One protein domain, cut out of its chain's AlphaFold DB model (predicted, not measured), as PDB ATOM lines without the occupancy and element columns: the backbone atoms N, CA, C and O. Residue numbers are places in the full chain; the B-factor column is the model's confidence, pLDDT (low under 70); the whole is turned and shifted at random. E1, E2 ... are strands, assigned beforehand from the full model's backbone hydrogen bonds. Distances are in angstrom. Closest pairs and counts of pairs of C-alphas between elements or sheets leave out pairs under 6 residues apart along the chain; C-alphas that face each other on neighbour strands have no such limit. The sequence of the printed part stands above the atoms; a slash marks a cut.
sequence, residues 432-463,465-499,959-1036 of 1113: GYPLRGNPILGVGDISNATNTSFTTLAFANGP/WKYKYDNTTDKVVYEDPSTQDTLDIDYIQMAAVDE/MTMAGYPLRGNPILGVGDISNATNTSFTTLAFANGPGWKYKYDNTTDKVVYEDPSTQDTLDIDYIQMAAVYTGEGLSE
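This is residues 432 to 463, 465 to 499 and 959 to 1036 of the 1113 residues of the protein "Alkaline phosphatase" of Cyprideis torosa (UniProt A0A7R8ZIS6). With little regular structure, the domain has a parallel pair of short strands, E8 and E11, near its middle, the hairpins E1-E2 and E6-E7 toward its two ends, and the hairpins E4-E5 and E9-E10 together on one side of that pair. Hairpins E4-E5 and E9-E10 pack together; E1-E2 and E6-E7 lie toward opposite ends of the longest axis. The printed part has 145 residues, no named helix and eleven strands, E1 to E11, holding 45 residues: all strand, compact, radius of gyration of the C-alphas 15.3 A, spanning 41 by 34 by 33 A.

E8, residues 988 to 993, and E11, 1026 to 1029, are parallel neighbours; N 1028 and O 991 are 3.0 A apart. Hairpin E1, 443 to 447, and E2, 452 to 455, has N 444 2.8 A from O 454. E2 runs on at 89 degrees into E3, 457 to 459, which pairs with no named strand; the closest C-alphas of E3 and E8, 458 and 991, are 6.2 A apart. Hairpin E6, 974 to 977, and E7, 984 to 986, has N 975 2.8 A from O 985. Hairpins E4, 467 to 470, with E5, 475 to 478, and E9, 998 to 1001, with E10, 1006 to 1009, have N 468 to O 477 and N 999 to O 1008 at 2.8 A; the closest C-alphas of E4 and E10, 468 and 1007, are 6.2 A apart.

E8 measures 13.2 A, E1 11.3 A. C-alpha 443 is at (169.666, 206.639, 191.934), C-alpha 1029 at (156.223, 209.734, 184.830).

The farthest C-alphas, 436 and 1003, are 45.2 A apart. The printed part is cut between residues 463 and 465, whose C-alphas are 5.4 A apart, and between residues 499 and 959, whose C-alphas are 14.9 A apart. The link E10 to E11 is long. pLDDT is under 70 at 499, 959 to 964, 980 and 1031 to 1034.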
ATOM      1  N   GLY A 432     162.100 201.395 190.954       86.75
ATOM      2  CA  GLY A 432     163.033 201.147 189.847       86.75
ATOM      3  C   GLY A 432     163.485 199.687 189.772       86.75
ATOM      4  O   GLY A 432     163.064 198.877 190.588       86.75
ATOM      5  N   TYR A 433     164.398 199.353 188.856       88.19
ATOM      6  CA  TYR A 433     165.057 198.037 188.815       88.19
ATOM      7  C   TYR A 433     166.573 198.099 189.109       88.19
ATOM      8  O   TYR A 433     167.383 197.593 188.325       88.19
ATOM      9  N   PRO A 434     167.009 198.695 190.242       91.94
ATOM     10  CA  PRO A 434     168.426 198.819 190.560       91.94
ATOM     11  C   PRO A 434     169.107 197.460 190.741       91.94
ATOM     12  O   PRO A 434     168.619 196.563 191.441       91.94
ATOM     13  N   LEU A 435     170.310 197.355 190.172       92.62
ATOM     14  CA  LEU A 435     171.188 196.205 190.353       92.62
ATOM     15  C   LEU A 435     171.533 195.984 191.832       92.62
ATOM     16  O   LEU A 435     171.622 196.911 192.648       92.62
ATOM     17  N   ARG A 436     171.769 194.721 192.177       92.38
ATOM     18  CA  ARG A 436     172.150 194.294 193.518       92.38
ATOM     19  C   ARG A 436     173.486 194.931 193.922       92.38
ATOM     20  O   ARG A 436     174.475 194.831 193.201       92.38
ATOM     21  N   GLY A 437     173.513 195.593 195.076       91.81
ATOM     22  CA  GLY A 437     174.646 196.387 195.556       91.81
ATOM     23  C   GLY A 437     174.682 197.848 195.098       91.81
ATOM     24  O   GLY A 437     175.605 198.564 195.484       91.81
ATOM     25  N   ASN A 438     173.697 198.319 194.326       94.50
ATOM     26  CA  ASN A 438     173.481 199.753 194.118       94.50
ATOM     27  C   ASN A 438     173.172 200.456 195.466       94.50
ATOM     28  O   ASN A 438     172.397 199.905 196.257       94.50
ATOM     29  N   PRO A 439     173.736 201.642 195.770       95.50
ATOM     30  CA  PRO A 439     173.486 202.323 197.039       95.50
ATOM     31  C   PRO A 439     171.994 202.586 197.279       95.50
ATOM     32  O   PRO A 439     171.345 203.237 196.465       95.50
ATOM     33  N   ILE A 440     171.454 202.141 198.417       96.44
ATOM     34  CA  ILE A 440     170.008 202.218 198.714       96.44
ATOM     35  C   ILE A 440     169.480 203.661 198.816       96.44
ATOM     36  O   ILE A 440     168.305 203.919 198.577       96.44
ATOM     37  N   LEU A 441     170.354 204.621 199.130       95.81
ATOM     38  CA  LEU A 441     170.043 206.056 199.135       95.81
ATOM     39  C   LEU A 441     170.162 206.712 197.743       95.81
ATOM     40  O   LEU A 441     169.721 207.847 197.570       95.81
ATOM     41  N   GLY A 442     170.772 206.021 196.775       93.62
ATOM     42  CA  GLY A 442     171.153 206.553 195.469       93.62
ATOM     43  C   GLY A 442     170.076 206.447 194.387       93.62
ATOM     44  O   GLY A 442     168.948 206.007 194.623       93.62
ATOM     45  N   VAL A 443     170.455 206.839 193.166       92.00
ATOM     46  CA  VAL A 443     169.666 206.639 191.934       92.00
ATOM     47  C   VAL A 443     169.304 205.160 191.775       92.00
ATOM     48  O   VAL A 443     170.179 204.310 191.903       92.00
ATOM     49  N   GLY A 444     168.029 204.866 191.522       86.50
ATOM     50  CA  GLY A 444     167.515 203.517 191.291       86.50
ATOM     51  C   GLY A 444     167.398 203.169 189.809       86.50
ATOM     52  O   GLY A 444     167.819 202.089 189.405       86.50
ATOM     53  N   ASP A 445     166.855 204.088 189.005       87.69
ATOM     54  CA  ASP A 445     166.552 203.866 187.583       87.69
ATOM     55  C   ASP A 445     166.384 205.200 186.816       87.69
ATOM     56  O   ASP A 445     166.594 206.281 187.380       87.69
ATOM     57  N   ILE A 446     166.007 205.138 185.533       85.56
ATOM     58  CA  ILE A 446     165.762 206.287 184.645       85.56
ATOM     59  C   ILE A 446     164.342 206.219 184.060       85.56
ATOM     60  O   ILE A 446     163.915 205.196 183.533       85.56
ATOM     61  N   SER A 447     163.611 207.338 184.083       82.25
ATOM     62  CA  SER A 447     162.341 207.469 183.358       82.25
ATOM     63  C   SER A 447     162.563 207.408 181.844       82.25
ATOM     64  O   SER A 447     163.242 208.264 181.272       82.25
ATOM     65  N   ASN A 448     161.904 206.459 181.177       76.50
ATOM     66  CA  ASN A 448     161.900 206.354 179.716       76.50
ATOM     67  C   ASN A 448     161.174 207.530 179.020       76.50
ATOM     68  O   ASN A 448     161.528 207.875 177.894       76.50
ATOM     69  N   ALA A 449     160.195 208.178 179.667       75.88
ATOM     70  CA  ALA A 449     159.443 209.297 179.083       75.88
ATOM     71  C   ALA A 449     160.105 210.674 179.243       75.88
ATOM     72  O   ALA A 449     159.844 211.572 178.433       75.88
ATOM     73  N   THR A 450     160.931 210.873 180.278       75.19
ATOM     74  CA  THR A 450     161.615 212.157 180.531       75.19
ATOM     75  C   THR A 450     163.138 212.081 180.395       75.19
ATOM     76  O   THR A 450     163.790 213.123 180.395       75.19
ATOM     77  N   ASN A 451     163.714 210.877 180.264       81.94
ATOM     78  CA  ASN A 451     165.160 210.621 180.301       81.94
ATOM     79  C   ASN A 451     165.816 211.291 181.528       81.94
ATOM     80  O   ASN A 451     166.835 211.975 181.435       81.94
ATOM     81  N   THR A 452     165.169 211.140 182.685       83.12
ATOM     82  CA  THR A 452     165.573 211.712 183.979       83.12
ATOM     83  C   THR A 452     165.775 210.568 184.966       83.12
ATOM     84  O   THR A 452     164.948 209.660 185.023       83.12
ATOM     85  N   SER A 453     166.857 210.586 185.740       89.25
ATOM     86  CA  SER A 453     167.088 209.568 186.782       89.25
ATOM     87  C   SER A 453     166.063 209.702 187.913       89.25
ATOM     88  O   SER A 453     165.540 210.791 188.106       89.25
ATOM     89  N   PHE A 454     165.780 208.670 188.709       89.62
ATOM     90  CA  PHE A 454     165.045 208.805 189.983       89.62
ATOM     91  C   PHE A 454     165.692 207.981 191.105       89.62
ATOM     92  O   PHE A 454     166.465 207.065 190.836       89.62
ATOM     93  N   THR A 455     165.457 208.334 192.374       92.00
ATOM     94  CA  THR A 455     166.070 207.648 193.529       92.00
ATOM     95  C   THR A 455     165.413 206.302 193.835       92.00
ATOM     96  O   THR A 455     164.203 206.157 193.697       92.00
ATOM     97  N   THR A 456     166.209 205.334 194.310       93.12
ATOM     98  CA  THR A 456     165.732 204.004 194.742       93.12
ATOM     99  C   THR A 456     164.680 204.127 195.843       93.12
ATOM    100  O   THR A 456     163.708 203.383 195.860       93.12
ATOM    101  N   LEU A 457     164.862 205.084 196.760       94.00
ATOM    102  CA  LEU A 457     163.865 205.450 197.760       94.00
ATOM    103  C   LEU A 457     163.104 206.700 197.325       94.00
ATOM    104  O   LEU A 457     163.712 207.723 196.997       94.00
ATOM    105  N   ALA A 458     161.780 206.621 197.391       90.19
ATOM    106  CA  ALA A 458     160.859 207.718 197.121       90.19
ATOM    107  C   ALA A 458     159.752 207.763 198.184       90.19
ATOM    108  O   ALA A 458     159.472 206.765 198.854       90.19
ATOM    109  N   PHE A 459     159.125 208.927 198.335       89.06
ATOM    110  CA  PHE A 459     158.018 209.164 199.260       89.06
ATOM    111  C   PHE A 459     156.753 209.589 198.506       89.06
ATOM    112  O   PHE A 459     156.809 210.179 197.428       89.06
ATOM    113  N   ALA A 460     155.588 209.347 199.096       84.69
ATOM    114  CA  ALA A 460     154.327 209.800 198.517       84.69
ATOM    115  C   ALA A 460     154.037 211.299 198.762       84.69
ATOM    116  O   ALA A 460     153.416 211.953 197.932       84.69
ATOM    117  N   ASN A 461     154.525 211.879 199.863       82.75
ATOM    118  CA  ASN A 461     154.382 213.303 200.196       82.75
ATOM    119  C   ASN A 461     155.635 213.869 200.884       82.75
ATOM    120  O   ASN A 461     156.455 213.115 201.411       82.75
ATOM    121  N   GLY A 462     155.727 215.199 200.944       83.75
ATOM    122  CA  GLY A 462     156.584 215.916 201.889       83.75
ATOM    123  C   GLY A 462     157.523 216.959 201.262       83.75
ATOM    124  O   GLY A 462     157.368 217.327 200.094       83.75
ATOM    125  N   PRO A 463     158.526 217.454 202.020       83.88
ATOM    126  CA  PRO A 463     159.492 218.467 201.567       83.88
ATOM    127  C   PRO A 463     160.467 218.009 200.461       83.88
ATOM    128  O   PRO A 463     161.349 218.791 200.077       83.88
ATOM    129  N   TRP A 465     159.195 217.311 197.494       82.25
ATOM    130  CA  TRP A 465     158.556 217.883 196.313       82.25
ATOM    131  C   TRP A 465     159.458 218.947 195.655       82.25
ATOM    132  O   TRP A 465     159.660 220.038 196.194       82.25
ATOM    133  N   LYS A 466     160.032 218.626 194.485       82.69
ATOM    134  CA  LYS A 466     160.975 219.482 193.740       82.69
ATOM    135  C   LYS A 466     160.724 219.452 192.224       82.69
ATOM    136  O   LYS A 466     161.504 218.883 191.460       82.69
ATOM    137  N   TYR A 467     159.630 220.070 191.787       81.06
ATOM    138  CA  TYR A 467     159.191 220.051 190.388       81.06
ATOM    139  C   TYR A 467     159.299 221.447 189.783       81.06
ATOM    140  O   TYR A 467     158.993 222.450 190.428       81.06
ATOM    141  N   LYS A 468     159.758 221.504 188.533       79.75
ATOM    142  CA  LYS A 468     159.992 222.719 187.753       79.75
ATOM    143  C   LYS A 468     159.341 222.582 186.379       79.75
ATOM    144  O   LYS A 468     159.148 221.478 185.877       79.75
ATOM    145  N   TYR A 469     159.034 223.708 185.755       79.81
ATOM    146  CA  TYR A 469     158.621 223.747 184.357       79.81
ATOM    147  C   TYR A 469     159.850 223.980 183.466       79.81
ATOM    148  O   TYR A 469     160.665 224.863 183.742       79.81
ATOM    149  N   ASP A 470     160.013 223.157 182.432       77.50
ATOM    150  CA  ASP A 470     161.096 223.257 181.458       77.50
ATOM    151  C   ASP A 470     160.594 223.929 180.173       77.50
ATOM    152  O   ASP A 470     159.963 223.312 179.309       77.50
ATOM    153  N   ASN A 471     160.944 225.212 180.046       76.06
ATOM    154  CA  ASN A 471     160.655 226.067 178.891       76.06
ATOM    155  C   ASN A 471     161.217 225.540 177.553       76.06
ATOM    156  O   ASN A 471     160.861 226.074 176.506       76.06
ATOM    157  N   THR A 472     162.135 224.565 177.562       76.00
ATOM    158  CA  THR A 472     162.738 223.997 176.342       76.00
ATOM    159  C   THR A 472     161.998 222.767 175.822       76.00
ATOM    160  O   THR A 472     162.049 222.498 174.623       76.00
ATOM    161  N   THR A 473     161.282 222.052 176.696       73.25
ATOM    162  CA  THR A 473     160.507 220.851 176.341       73.25
ATOM    163  C   THR A 473     158.991 221.029 176.442       73.25
ATOM    164  O   THR A 473     158.280 220.110 176.050       73.25
ATOM    165  N   ASP A 474     158.512 222.163 176.972       73.25
ATOM    166  CA  ASP A 474     157.092 222.432 177.284       73.25
ATOM    167  C   ASP A 474     156.494 221.346 178.202       73.25
ATOM    168  O   ASP A 474     155.477 220.709 177.921       73.25
ATOM    169  N   LYS A 475     157.221 221.044 179.288       73.38
ATOM    170  CA  LYS A 475     156.876 219.976 180.238       73.38
ATOM    171  C   LYS A 475     157.207 220.361 181.670       73.38
ATOM    172  O   LYS A 475     158.187 221.052 181.939       73.38
ATOM    173  N   VAL A 476     156.426 219.831 182.605       76.00
ATOM    174  CA  VAL A 476     156.862 219.695 183.996       76.00
ATOM    175  C   VAL A 476     157.910 218.584 184.061       76.00
ATOM    176  O   VAL A 476     157.710 217.512 183.495       76.00
ATOM    177  N   VAL A 477     159.006 218.828 184.774       76.56
ATOM    178  CA  VAL A 477     160.035 217.835 185.110       76.56
ATOM    179  C   VAL A 477     160.437 218.005 186.574       76.56
ATOM    180  O   VAL A 477     160.303 219.087 187.150       76.56
ATOM    181  N   TYR A 478     160.947 216.954 187.199       82.12
ATOM    182  CA  TYR A 478     161.496 217.031 188.553       82.12
ATOM    183  C   TYR A 478     163.004 217.352 188.525       82.12
ATOM    184  O   TYR A 478     163.636 217.417 187.466       82.12
ATOM    185  N   GLU A 479     163.590 217.656 189.682       83.56
ATOM    186  CA  GLU A 479     165.035 217.877 189.803       83.56
ATOM    187  C   GLU A 479     165.795 216.543 189.709       83.56
ATOM    188  O   GLU A 479     165.653 215.694 190.586       83.56
ATOM    189  N   ASP A 480     166.610 216.358 188.663       85.44
ATOM    190  CA  ASP A 480     167.310 215.090 188.425       85.44
ATOM    191  C   ASP A 480     168.307 214.770 189.569       85.44
ATOM    192  O   ASP A 480     169.266 215.527 189.787       85.44
ATOM    193  N   PRO A 481     168.131 213.653 190.298       88.25
ATOM    194  CA  PRO A 481     168.975 213.284 191.427       88.25
ATOM    195  C   PRO A 481     170.396 212.871 191.026       88.25
ATOM    196  O   PRO A 481     171.291 212.975 191.856       88.25
ATOM    197  N   SER A 482     170.654 212.479 189.771       87.50
ATOM    198  CA  SER A 482     172.018 212.210 189.281       87.50
ATOM    199  C   SER A 482     172.894 213.470 189.213       87.50
ATOM    200  O   SER A 482     174.118 213.372 189.136       87.50
ATOM    201  N   THR A 483     172.286 214.662 189.292       88.81
ATOM    202  CA  THR A 483     173.000 215.947 189.388       88.81
ATOM    203  C   THR A 483     173.330 216.361 190.831       88.81
ATOM    204  O   THR A 483     173.960 217.399 191.041       88.81
ATOM    205  N   GLN A 484     172.931 215.560 191.827       89.06
ATOM    206  CA  GLN A 484     173.107 215.819 193.260       89.06
ATOM    207  C   GLN A 484     173.891 214.690 193.942       89.06
ATOM    208  O   GLN A 484     173.906 213.550 193.480       89.06
ATOM    209  N   ASP A 485     174.504 214.991 195.090       91.06
ATOM    210  CA  ASP A 485     175.011 213.944 195.979       91.06
ATOM    211  C   ASP A 485     173.842 213.337 196.769       91.06
ATOM    212  O   ASP A 485     173.430 213.841 197.815       91.06
ATOM    213  N   THR A 486     173.283 212.256 196.226       91.69
ATOM    214  CA  THR A 486     172.202 211.465 196.840       91.69
ATOM    215  C   THR A 486     172.633 210.727 198.112       91.69
ATOM    216  O   THR A 486     171.782 210.205 198.831       91.69
ATOM    217  N   LEU A 487     173.938 210.693 198.419       93.38
ATOM    218  CA  LEU A 487     174.491 210.073 199.620       93.38
ATOM    219  C   LEU A 487     174.770 211.092 200.742       93.38
ATOM    220  O   LEU A 487     175.079 210.675 201.860       93.38
ATOM    221  N   ASP A 488     174.631 212.405 200.503       93.62
ATOM    222  CA  ASP A 488     174.728 213.422 201.562       93.62
ATOM    223  C   ASP A 488     173.616 213.203 202.615       93.62
ATOM    224  O   ASP A 488     172.476 212.860 202.304       93.62
ATOM    225  N   ILE A 489     173.939 213.379 203.895       91.69
ATOM    226  CA  ILE A 489     172.998 213.200 205.012       91.69
ATOM    227  C   ILE A 489     172.053 214.394 205.223       91.69
ATOM    228  O   ILE A 489     171.088 214.304 205.985       91.69
ATOM    229  N   ASP A 490     172.294 215.507 204.529       90.19
ATOM    230  CA  ASP A 490     171.346 216.613 204.377       90.19
ATOM    231  C   ASP A 490     170.563 216.527 203.030       90.19
ATOM    232  O   ASP A 490     169.767 217.424 202.737       90.19
ATOM    233  N   TYR A 491     170.721 215.454 202.226       92.12
ATOM    234  CA  TYR A 491     169.881 215.185 201.040       92.12
ATOM    235  C   TYR A 491     168.436 214.821 201.435       92.12
ATOM    236  O   TYR A 491     168.175 214.282 202.511       92.12
ATOM    237  N   ILE A 492     167.487 215.139 200.552       91.38
ATOM    238  CA  ILE A 492     166.049 214.920 200.741       91.38
ATOM    239  C   ILE A 492     165.536 214.171 199.507       91.38
ATOM    240  O   ILE A 492     165.627 214.698 198.395       91.38
ATOM    241  N   GLN A 493     165.032 212.953 199.715       90.00
ATOM    242  CA  GLN A 493     164.492 212.081 198.672       90.00
ATOM    243  C   GLN A 493     163.237 212.674 198.017       90.00
ATOM    244  O   GLN A 493     162.525 213.476 198.615       90.00
ATOM    245  N   MET A 494     162.970 212.264 196.776       87.88
ATOM    246  CA  MET A 494     161.846 212.745 195.964       87.88
ATOM    247  C   MET A 494     160.480 212.402 196.586       87.88
ATOM    248  O   MET A 494     160.318 211.322 197.159       87.88
ATOM    249  N   ALA A 495     159.494 213.296 196.425       85.19
ATOM    250  CA  ALA A 495     158.117 213.089 196.889       85.19
ATOM    251  C   ALA A 495     157.042 213.415 195.829       85.19
ATOM    252  O   ALA A 495     157.235 214.331 195.027       85.19
ATOM    253  N   ALA A 496     155.909 212.698 195.833       78.88
ATOM    254  CA  ALA A 496     154.823 212.845 194.840       78.88
ATOM    255  C   ALA A 496     153.882 214.049 195.064       78.88
ATOM    256  O   ALA A 496     153.224 214.499 194.126       78.88
ATOM    257  N   VAL A 497     153.806 214.563 196.294       73.94
ATOM    258  CA  VAL A 497     152.925 215.673 196.706       73.94
ATOM    259  C   VAL A 497     153.687 216.617 197.640       73.94
ATOM    260  O   VAL A 497     154.390 216.157 198.540       73.94
ATOM    261  N   ASP A 498     153.541 217.934 197.464       74.06
ATOM    262  CA  ASP A 498     154.106 218.928 198.391       74.06
ATOM    263  C   ASP A 498     153.403 218.860 199.753       74.06
ATOM    264  O   ASP A 498     152.198 219.111 199.853       74.06
ATOM    265  N   GLU A 499     154.154 218.586 200.818       65.25
ATOM    266  CA  GLU A 499     153.702 218.871 202.178       65.25
ATOM    267  C   GLU A 499     154.841 219.456 203.023       65.25
ATOM    268  O   GLU A 499     155.817 218.785 203.368       65.25
ATOM    269  N   MET A 959     150.259 204.043 200.008       62.84
ATOM    270  CA  MET A 959     149.177 204.815 200.601       62.84
ATOM    271  C   MET A 959     149.688 206.251 200.755       62.84
ATOM    272  O   MET A 959     150.590 206.484 201.558       62.84
ATOM    273  N   THR A 960     149.110 207.219 200.036       52.44
ATOM    274  CA  THR A 960     149.264 208.669 200.279       52.44
ATOM    275  C   THR A 960     148.517 209.081 201.546       52.44
ATOM    276  O   THR A 960     147.824 210.088 201.611       52.44
ATOM    277  N   MET A 961     148.740 208.317 202.613       52.72
ATOM    278  CA  MET A 961     148.338 208.578 203.991       52.72
ATOM    279  C   MET A 961     149.217 209.647 204.661       52.72
ATOM    280  O   MET A 961     149.441 209.652 205.868       52.72
ATOM    281  N   ALA A 962     149.679 210.577 203.831       45.22
ATOM    282  CA  ALA A 962     149.793 211.979 204.161       45.22
ATOM    283  C   ALA A 962     148.449 212.504 204.698       45.22
ATOM    284  O   ALA A 962     147.381 212.029 204.305       45.22
ATOM    285  N   GLY A 963     148.490 213.501 205.581       50.22
ATOM    286  CA  GLY A 963     147.275 213.997 206.229       50.22
ATOM    287  C   GLY A 963     146.601 212.979 207.162       50.22
ATOM    288  O   GLY A 963     147.196 211.986 207.580       50.22
ATOM    289  N   TYR A 964     145.358 213.264 207.558       69.75
ATOM    290  CA  TYR A 964     144.633 212.482 208.570       69.75
ATOM    291  C   TYR A 964     143.149 212.253 208.216       69.75
ATOM    292  O   TYR A 964     142.273 212.673 208.987       69.75
ATOM    293  N   PRO A 965     142.836 211.566 207.095       79.31
ATOM    294  CA  PRO A 965     141.464 211.247 206.703       79.31
ATOM    295  C   PRO A 965     140.673 210.569 207.826       79.31
ATOM    296  O   PRO A 965     141.179 209.729 208.585       79.31
ATOM    297  N   LEU A 966     139.392 210.933 207.925       83.88
ATOM    298  CA  LEU A 966     138.477 210.372 208.915       83.88
ATOM    299  C   LEU A 966     138.263 208.872 208.689       83.88
ATOM    300  O   LEU A 966     138.354 208.359 207.576       83.88
ATOM    301  N   ARG A 967     137.968 208.148 209.769       86.12
ATOM    302  CA  ARG A 967     137.721 206.706 209.700       86.12
ATOM    303  C   ARG A 967     136.488 206.426 208.834       86.12
ATOM    304  O   ARG A 967     135.417 206.961 209.117       86.12
ATOM    305  N   GLY A 968     136.629 205.566 207.828       87.38
ATOM    306  CA  GLY A 968     135.608 205.357 206.798       87.38
ATOM    307  C   GLY A 968     135.749 206.215 205.540       87.38
ATOM    308  O   GLY A 968     134.847 206.181 204.708       87.38
ATOM    309  N   ASN A 969     136.845 206.964 205.376       89.38
ATOM    310  CA  ASN A 969     137.142 207.646 204.116       89.38
ATOM    311  C   ASN A 969     137.301 206.627 202.967       89.38
ATOM    312  O   ASN A 969     138.025 205.643 203.166       89.38
ATOM    313  N   PRO A 970     136.670 206.825 201.789       92.31
ATOM    314  CA  PRO A 970     136.810 205.915 200.654       92.31
ATOM    315  C   PRO A 970     138.281 205.722 200.277       92.31
ATOM    316  O   PRO A 970     138.976 206.694 199.996       92.31
ATOM    317  N   ILE A 971     138.762 204.477 200.257       92.38
ATOM    318  CA  ILE A 971     140.200 204.196 200.094       92.38
ATOM    319  C   ILE A 971     140.753 204.595 198.716       92.38
ATOM    320  O   ILE A 971     141.931 204.906 198.597       92.38
ATOM    321  N   LEU A 972     139.903 204.651 197.688       93.25
ATOM    322  CA  LEU A 972     140.256 205.169 196.358       93.25
ATOM    323  C   LEU A 972     140.115 206.702 196.256       93.25
ATOM    324  O   LEU A 972     140.650 207.314 195.336       93.25
ATOM    325  N   GLY A 973     139.405 207.323 197.202       90.56
ATOM    326  CA  GLY A 973     139.021 208.731 197.159       90.56
ATOM    327  C   GLY A 973     140.080 209.705 197.678       90.56
ATOM    328  O   GLY A 973     141.167 209.322 198.120       90.56
ATOM    329  N   VAL A 974     139.731 210.993 197.657       87.94
ATOM    330  CA  VAL A 974     140.503 212.092 198.266       87.94
ATOM    331  C   VAL A 974     140.783 211.817 199.750       87.94
ATOM    332  O   VAL A 974     139.864 211.469 200.487       87.94
ATOM    333  N   GLY A 975     142.037 211.971 200.183       80.31
ATOM    334  CA  GLY A 975     142.496 211.753 201.559       80.31
ATOM    335  C   GLY A 975     142.574 213.035 202.393       80.31
ATOM    336  O   GLY A 975     141.961 213.114 203.456       80.31
ATOM    337  N   ASP A 976     143.311 214.043 201.920       80.06
ATOM    338  CA  ASP A 976     143.482 215.341 202.599       80.06
ATOM    339  C   ASP A 976     143.842 216.450 201.577       80.06
ATOM    340  O   ASP A 976     143.792 216.227 200.362       80.06
ATOM    341  N   ILE A 977     144.180 217.656 202.051       80.25
ATOM    342  CA  ILE A 977     144.570 218.817 201.231       80.25
ATOM    343  C   ILE A 977     146.016 219.232 201.535       80.25
ATOM    344  O   ILE A 977     146.397 219.420 202.691       80.25
ATOM    345  N   SER A 978     146.830 219.447 200.495       76.75
ATOM    346  CA  SER A 978     148.184 219.989 200.645       76.75
ATOM    347  C   SER A 978     148.144 221.401 201.234       76.75
ATOM    348  O   SER A 978     147.626 222.337 200.624       76.75
ATOM    349  N   ASN A 979     148.797 221.586 202.383       70.75
ATOM    350  CA  ASN A 979     148.994 222.900 203.004       70.75
ATOM    351  C   ASN A 979     149.902 223.844 202.184       70.75
ATOM    352  O   ASN A 979     150.004 225.024 202.514       70.75
ATOM    353  N   ALA A 980     150.590 223.340 201.150       69.75
ATOM    354  CA  ALA A 980     151.576 224.090 200.370       69.75
ATOM    355  C   ALA A 980     151.046 224.561 199.003       69.75
ATOM    356  O   ALA A 980     151.374 225.670 198.564       69.75
ATOM    357  N   THR A 981     150.199 223.754 198.351       71.69
ATOM    358  CA  THR A 981     149.531 224.117 197.086       71.69
ATOM    359  C   THR A 981     148.050 224.470 197.247       71.69
ATOM    360  O   THR A 981     147.487 225.081 196.343       71.69
ATOM    361  N   ASN A 982     147.422 224.128 198.381       78.12
ATOM    362  CA  ASN A 982     145.968 224.180 198.587       78.12
ATOM    363  C   ASN A 982     145.206 223.361 197.517       78.12
ATOM    364  O   ASN A 982     144.207 223.807 196.955       78.12
ATOM    365  N   THR A 983     145.716 222.163 197.228       80.56
ATOM    366  CA  THR A 983     145.152 221.175 196.290       80.56
ATOM    367  C   THR A 983     144.844 219.898 197.067       80.56
ATOM    368  O   THR A 983     145.645 219.507 197.921       80.56
ATOM    369  N   SER A 984     143.716 219.240 196.809       86.00
ATOM    370  CA  SER A 984     143.413 217.932 197.418       86.00
ATOM    371  C   SER A 984     144.406 216.864 196.942       86.00
ATOM    372  O   SER A 984     145.078 217.070 195.940       86.00
ATOM    373  N   PHE A 985     144.516 215.707 197.593       84.44
ATOM    374  CA  PHE A 985     145.220 214.534 197.041       84.44
ATOM    375  C   PHE A 985     144.476 213.226 197.355       84.44
ATOM    376  O   PHE A 985     143.696 213.169 198.301       84.44
ATOM    377  N   THR A 986     144.671 212.175 196.552       86.88
ATOM    378  CA  THR A 986     144.057 210.845 196.753       86.88
ATOM    379  C   THR A 986     144.671 210.095 197.934       86.88
ATOM    380  O   THR A 986     145.811 210.349 198.305       86.88
ATOM    381  N   THR A 987     143.945 209.136 198.514       86.12
ATOM    382  CA  THR A 987     144.419 208.291 199.634       86.12
ATOM    383  C   THR A 987     145.443 207.228 199.187       86.12
ATOM    384  O   THR A 987     146.219 206.728 200.005       86.12
ATOM    385  N   LEU A 988     145.489 206.916 197.885       89.00
ATOM    386  CA  LEU A 988     146.507 206.087 197.223       89.00
ATOM    387  C   LEU A 988     147.204 206.876 196.102       89.00
ATOM    388  O   LEU A 988     146.545 207.641 195.388       89.00
ATOM    389  N   ALA A 989     148.507 206.653 195.923       87.81
ATOM    390  CA  ALA A 989     149.311 207.142 194.799       87.81
ATOM    391  C   ALA A 989     150.569 206.269 194.628       87.81
ATOM    392  O   ALA A 989     150.915 205.478 195.504       87.81
ATOM    393  N   PHE A 990     151.288 206.421 193.523       89.31
ATOM    394  CA  PHE A 990     152.463 205.614 193.193       89.31
ATOM    395  C   PHE A 990     153.750 206.454 193.213       89.31
ATOM    396  O   PHE A 990     153.717 207.667 192.997       89.31
ATOM    397  N   ALA A 991     154.915 205.834 193.424       88.69
ATOM    398  CA  ALA A 991     156.182 206.547 193.210       88.69
ATOM    399  C   ALA A 991     156.504 206.751 191.721       88.69
ATOM    400  O   ALA A 991     157.190 207.709 191.377       88.69
ATOM    401  N   ASN A 992     156.012 205.891 190.828       88.19
ATOM    402  CA  ASN A 992     156.154 206.074 189.387       88.19
ATOM    403  C   ASN A 992     155.012 205.405 188.601       88.19
ATOM    404  O   ASN A 992     154.202 204.680 189.180       88.19
ATOM    405  N   GLY A 993     154.932 205.698 187.302       89.12
ATOM    406  CA  GLY A 993     153.991 205.073 186.372       89.12
ATOM    407  C   GLY A 993     153.339 206.052 185.384       89.12
ATOM    408  O   GLY A 993     153.818 207.184 185.218       89.12
ATOM    409  N   PRO A 994     152.240 205.645 184.722       86.38
ATOM    410  CA  PRO A 994     151.459 206.505 183.831       86.38
ATOM    411  C   PRO A 994     150.628 207.583 184.558       86.38
ATOM    412  O   PRO A 994     150.154 208.514 183.911       86.38
ATOM    413  N   GLY A 995     150.473 207.517 185.886       81.44
ATOM    414  CA  GLY A 995     149.643 208.405 186.719       81.44
ATOM    415  C   GLY A 995     150.076 209.877 186.843       81.44
ATOM    416  O   GLY A 995     149.688 210.574 187.782       81.44
ATOM    417  N   TRP A 996     150.912 210.387 185.944       76.44
ATOM    418  CA  TRP A 996     151.454 211.745 186.016       76.44
ATOM    419  C   TRP A 996     150.431 212.794 185.544       76.44
ATOM    420  O   TRP A 996     150.173 212.937 184.351       76.44
ATOM    421  N   LYS A 997     149.874 213.582 186.478       73.38
ATOM    422  CA  LYS A 997     148.842 214.612 186.210       73.38
ATOM    423  C   LYS A 997     149.305 216.047 186.531       73.38
ATOM    424  O   LYS A 997     148.527 216.871 187.013       73.38
ATOM    425  N   TYR A 998     150.584 216.355 186.302       77.31
ATOM    426  CA  TYR A 998     151.194 217.644 186.668       77.31
ATOM    427  C   TYR A 998     151.222 218.655 185.519       77.31
ATOM    428  O   TYR A 998     151.556 218.325 184.382       77.31
ATOM    429  N   LYS A 999     150.921 219.914 185.846       77.50
ATOM    430  CA  LYS A 999     150.805 221.054 184.930       77.50
ATOM    431  C   LYS A 999     151.489 222.295 185.507       77.50
ATOM    432  O   LYS A 999     151.638 222.436 186.718       77.50
ATOM    433  N   TYR A1000     151.885 223.215 184.637       78.56
ATOM    434  CA  TYR A1000     152.395 224.522 185.042       78.56
ATOM    435  C   TYR A1000     151.256 225.549 185.066       78.56
ATOM    436  O   TYR A1000     150.510 225.686 184.095       78.56
ATOM    437  N   ASP A1001     151.098 226.250 186.188       76.94
ATOM    438  CA  ASP A1001     150.104 227.303 186.366       76.94
ATOM    439  C   ASP A1001     150.731 228.684 186.132       76.94
ATOM    440  O   ASP A1001     151.376 229.271 187.005       76.94
ATOM    441  N   ASN A1002     150.455 229.227 184.944       76.50
ATOM    442  CA  ASN A1002     150.849 230.570 184.518       76.50
ATOM    443  C   ASN A1002     150.330 231.704 185.430       76.50
ATOM    444  O   ASN A1002     150.789 232.835 185.292       76.50
ATOM    445  N   THR A1003     149.357 231.450 186.315       77.12
ATOM    446  CA  THR A1003     148.794 232.471 187.219       77.12
ATOM    447  C   THR A1003     149.484 232.529 188.580       77.12
ATOM    448  O   THR A1003     149.493 233.594 189.199       77.12
ATOM    449  N   THR A1004     150.096 231.427 189.034       74.31
ATOM    450  CA  THR A1004     150.822 231.359 190.317       74.31
ATOM    451  C   THR A1004     152.336 231.177 190.185       74.31
ATOM    452  O   THR A1004     153.014 231.246 191.210       74.31
ATOM    453  N   ASP A1005     152.864 231.001 188.963       75.81
ATOM    454  CA  ASP A1005     154.287 230.728 188.674       75.81
ATOM    455  C   ASP A1005     154.780 229.462 189.408       75.81
ATOM    456  O   ASP A1005     155.777 229.448 190.134       75.81
ATOM    457  N   LYS A1006     153.986 228.388 189.297       75.38
ATOM    458  CA  LYS A1006     154.200 227.120 190.006       75.38
ATOM    459  C   LYS A1006     153.831 225.908 189.165       75.38
ATOM    460  O   LYS A1006     152.923 225.940 188.340       75.38
ATOM    461  N   VAL A1007     154.487 224.790 189.465       76.44
ATOM    462  CA  VAL A1007     153.957 223.463 189.141       76.44
ATOM    463  C   VAL A1007     152.852 223.125 190.138       76.44
ATOM    464  O   VAL A1007     153.054 223.220 191.349       76.44
ATOM    465  N   VAL A1008     151.708 222.691 189.621       75.19
ATOM    466  CA  VAL A1008     150.597 222.108 190.380       75.19
ATOM    467  C   VAL A1008     150.188 220.793 189.720       75.19
ATOM    468  O   VAL A1008     150.583 220.502 188.592       75.19
ATOM    469  N   TYR A1009     149.380 219.988 190.393       79.00
ATOM    470  CA  TYR A1009     148.724 218.839 189.773       79.00
ATOM    471  C   TYR A1009     147.251 219.136 189.491       79.00
ATOM    472  O   TYR A1009     146.710 220.180 189.872       79.00
ATOM    473  N   GLU A1010     146.607 218.270 188.721       82.31
ATOM    474  CA  GLU A1010     145.158 218.281 188.591       82.31
ATOM    475  C   GLU A1010     144.509 217.854 189.912       82.31
ATOM    476  O   GLU A1010     144.849 216.805 190.455       82.31
ATOM    477  N   ASP A1011     143.588 218.665 190.440       85.31
ATOM    478  CA  ASP A1011     142.977 218.381 191.738       85.31
ATOM    479  C   ASP A1011     142.053 217.149 191.630       85.31
ATOM    480  O   ASP A1011     141.108 217.154 190.833       85.31
ATOM    481  N   PRO A1012     142.288 216.077 192.408       87.75
ATOM    482  CA  PRO A1012     141.440 214.895 192.355       87.75
ATOM    483  C   PRO A1012     140.018 215.157 192.865       87.75
ATOM    484  O   PRO A1012     139.120 214.406 192.501       87.75
ATOM    485  N   SER A1013     139.754 216.230 193.625       87.00
ATOM    486  CA  SER A1013     138.382 216.580 194.021       87.00
ATOM    487  C   SER A1013     137.521 217.104 192.865       87.00
ATOM    488  O   SER A1013     136.324 217.309 193.055       87.00
ATOM    489  N   THR A1014     138.098 217.352 191.680       89.75
ATOM    490  CA  THR A1014     137.348 217.685 190.453       89.75
ATOM    491  C   THR A1014     137.221 216.506 189.481       89.75
ATOM    492  O   THR A1014     136.774 216.702 188.353       89.75
ATOM    493  N   GLN A1015     137.609 215.295 189.892       90.00
ATOM    494  CA  GLN A1015     137.495 214.048 189.126       90.00
ATOM    495  C   GLN A1015     136.669 213.017 189.908       90.00
ATOM    496  O   GLN A1015     136.617 213.066 191.139       90.00
ATOM    497  N   ASP A1016     136.063 212.044 189.220       92.81
ATOM    498  CA  ASP A1016     135.513 210.876 189.912       92.81
ATOM    499  C   ASP A1016     136.642 209.899 190.269       92.81
ATOM    500  O   ASP A1016     137.033 209.027 189.496       92.81
ATOM    501  N   THR A1017     137.195 210.087 191.466       91.94
ATOM    502  CA  THR A1017     138.219 209.209 192.063       91.94
ATOM    503  C   THR A1017     137.731 207.785 192.363       91.94
ATOM    504  O   THR A1017     138.544 206.935 192.724       91.94
ATOM    505  N   LEU A1018     136.426 207.515 192.240       93.75
ATOM    506  CA  LEU A1018     135.826 206.194 192.434       93.75
ATOM    507  C   LEU A1018     135.496 205.492 191.109       93.75
ATOM    508  O   LEU A1018     135.026 204.354 191.140       93.75
ATOM    509  N   ASP A1019     135.758 206.123 189.958       95.00
ATOM    510  CA  ASP A1019     135.653 205.469 188.652       95.00
ATOM    511  C   ASP A1019     136.612 204.259 188.578       95.00
ATOM    512  O   ASP A1019     137.652 204.202 189.243       95.00
ATOM    513  N   ILE A1020     136.241 203.246 187.799       94.06
ATOM    514  CA  ILE A1020     137.049 202.040 187.590       94.06
ATOM    515  C   ILE A1020     138.261 202.290 186.692       94.06
ATOM    516  O   ILE A1020     139.256 201.575 186.799       94.06
ATOM    517  N   ASP A1021     138.209 203.325 185.857       92.88
ATOM    518  CA  ASP A1021     139.292 203.728 184.963       92.88
ATOM    519  C   ASP A1021     140.062 204.951 185.507       92.88
ATOM    520  O   ASP A1021     140.933 205.502 184.828       92.88
ATOM    521  N   TYR A1022     139.801 205.361 186.759       92.62
ATOM    522  CA  TYR A1022     140.573 206.409 187.425       92.62
ATOM    523  C   TYR A1022     141.989 205.925 187.770       92.62
ATOM    524  O   TYR A1022     142.214 205.179 188.728       92.62
ATOM    525  N   ILE A1023     142.956 206.427 187.005       90.94
ATOM    526  CA  ILE A1023     144.388 206.265 187.261       90.94
ATOM    527  C   ILE A1023     144.814 207.221 188.388       90.94
ATOM    528  O   ILE A1023     144.635 208.445 188.269       90.94
ATOM    529  N   GLN A1024     145.360 206.670 189.479       88.69
ATOM    530  CA  GLN A1024     145.861 207.449 190.621       88.69
ATOM    531  C   GLN A1024     147.166 208.182 190.275       88.69
ATOM    532  O   GLN A1024     147.820 207.894 189.277       88.69
ATOM    533  N   MET A1025     147.540 209.163 191.099       86.31
ATOM    534  CA  MET A1025     148.713 210.010 190.849       86.31
ATOM    535  C   MET A1025     150.037 209.240 190.985       86.31
ATOM    536  O   MET A1025     150.114 208.294 191.768       86.31
ATOM    537  N   ALA A1026     151.087 209.665 190.275       86.25
ATOM    538  CA  ALA A1026     152.411 209.035 190.312       86.25
ATOM    539  C   ALA A1026     153.571 210.049 190.351       86.25
ATOM    540  O   ALA A1026     153.629 210.931 189.499       86.25
ATOM    541  N   ALA A1027     154.522 209.900 191.285       82.00
ATOM    542  CA  ALA A1027     155.608 210.877 191.499       82.00
ATOM    543  C   ALA A1027     156.565 211.041 190.304       82.00
ATOM    544  O   ALA A1027     157.133 212.109 190.101       82.00
ATOM    545  N   VAL A1028     156.771 209.986 189.516       81.19
ATOM    546  CA  VAL A1028     157.662 209.975 188.348       81.19
ATOM    547  C   VAL A1028     156.919 209.410 187.147       81.19
ATOM    548  O   VAL A1028     156.483 208.260 187.157       81.19
ATOM    549  N   TYR A1029     156.810 210.200 186.081       80.50
ATOM    550  CA  TYR A1029     156.223 209.734 184.830       80.50
ATOM    551  C   TYR A1029     157.113 208.668 184.198       80.50
ATOM    552  O   TYR A1029     158.273 208.956 183.899       80.50
ATOM    553  N   THR A1030     156.595 207.468 183.949       73.94
ATOM    554  CA  THR A1030     157.298 206.461 183.132       73.94
ATOM    555  C   THR A1030     156.915 206.568 181.660       73.94
ATOM    556  O   THR A1030     157.796 206.426 180.814       73.94
ATOM    557  N   GLY A1031     155.652 206.910 181.365       60.22
ATOM    558  CA  GLY A1031     155.139 207.303 180.047       60.22
ATOM    559  C   GLY A1031     153.711 206.825 179.759       60.22
ATOM    560  O   GLY A1031     153.241 205.853 180.342       60.22
ATOM    561  N   GLU A1032     153.021 207.468 178.816       55.22
ATOM    562  CA  GLU A1032     151.789 206.930 178.219       55.22
ATOM    563  C   GLU A1032     152.072 205.552 177.599       55.22
ATOM    564  O   GLU A1032     152.901 205.422 176.696       55.22
ATOM    565  N   GLY A1033     151.394 204.515 178.098       55.59
ATOM    566  CA  GLY A1033     151.618 203.130 177.673       55.59
ATOM    567  C   GLY A1033     152.911 202.490 178.197       55.59
ATOM    568  O   GLY A1033     153.306 201.446 177.682       55.59
ATOM    569  N   LEU A1034     153.566 203.086 179.201       63.47
ATOM    570  CA  LEU A1034     154.706 202.504 179.910       63.47
ATOM    571  C   LEU A1034     154.338 202.253 181.379       63.47
ATOM    572  O   LEU A1034     153.717 203.096 182.022       63.47
ATOM    573  N   SER A1035     154.710 201.080 181.891       80.06
ATOM    574  CA  SER A1035     154.322 200.613 183.226       80.06
ATOM    575  C   SER A1035     154.946 201.417 184.367       80.06
ATOM    576  O   SER A1035     155.963 202.095 184.208       80.06
ATOM    577  N   GLU A1036     154.347 201.280 185.542       90.31
ATOM    578  CA  GLU A1036     155.004 201.440 186.843       90.31
ATOM    579  C   GLU A1036     156.050 200.322 187.112       90.31
ATOM    580  O   GLU A1036     156.166 199.367 186.342       90.31
TER     581      GLU A1036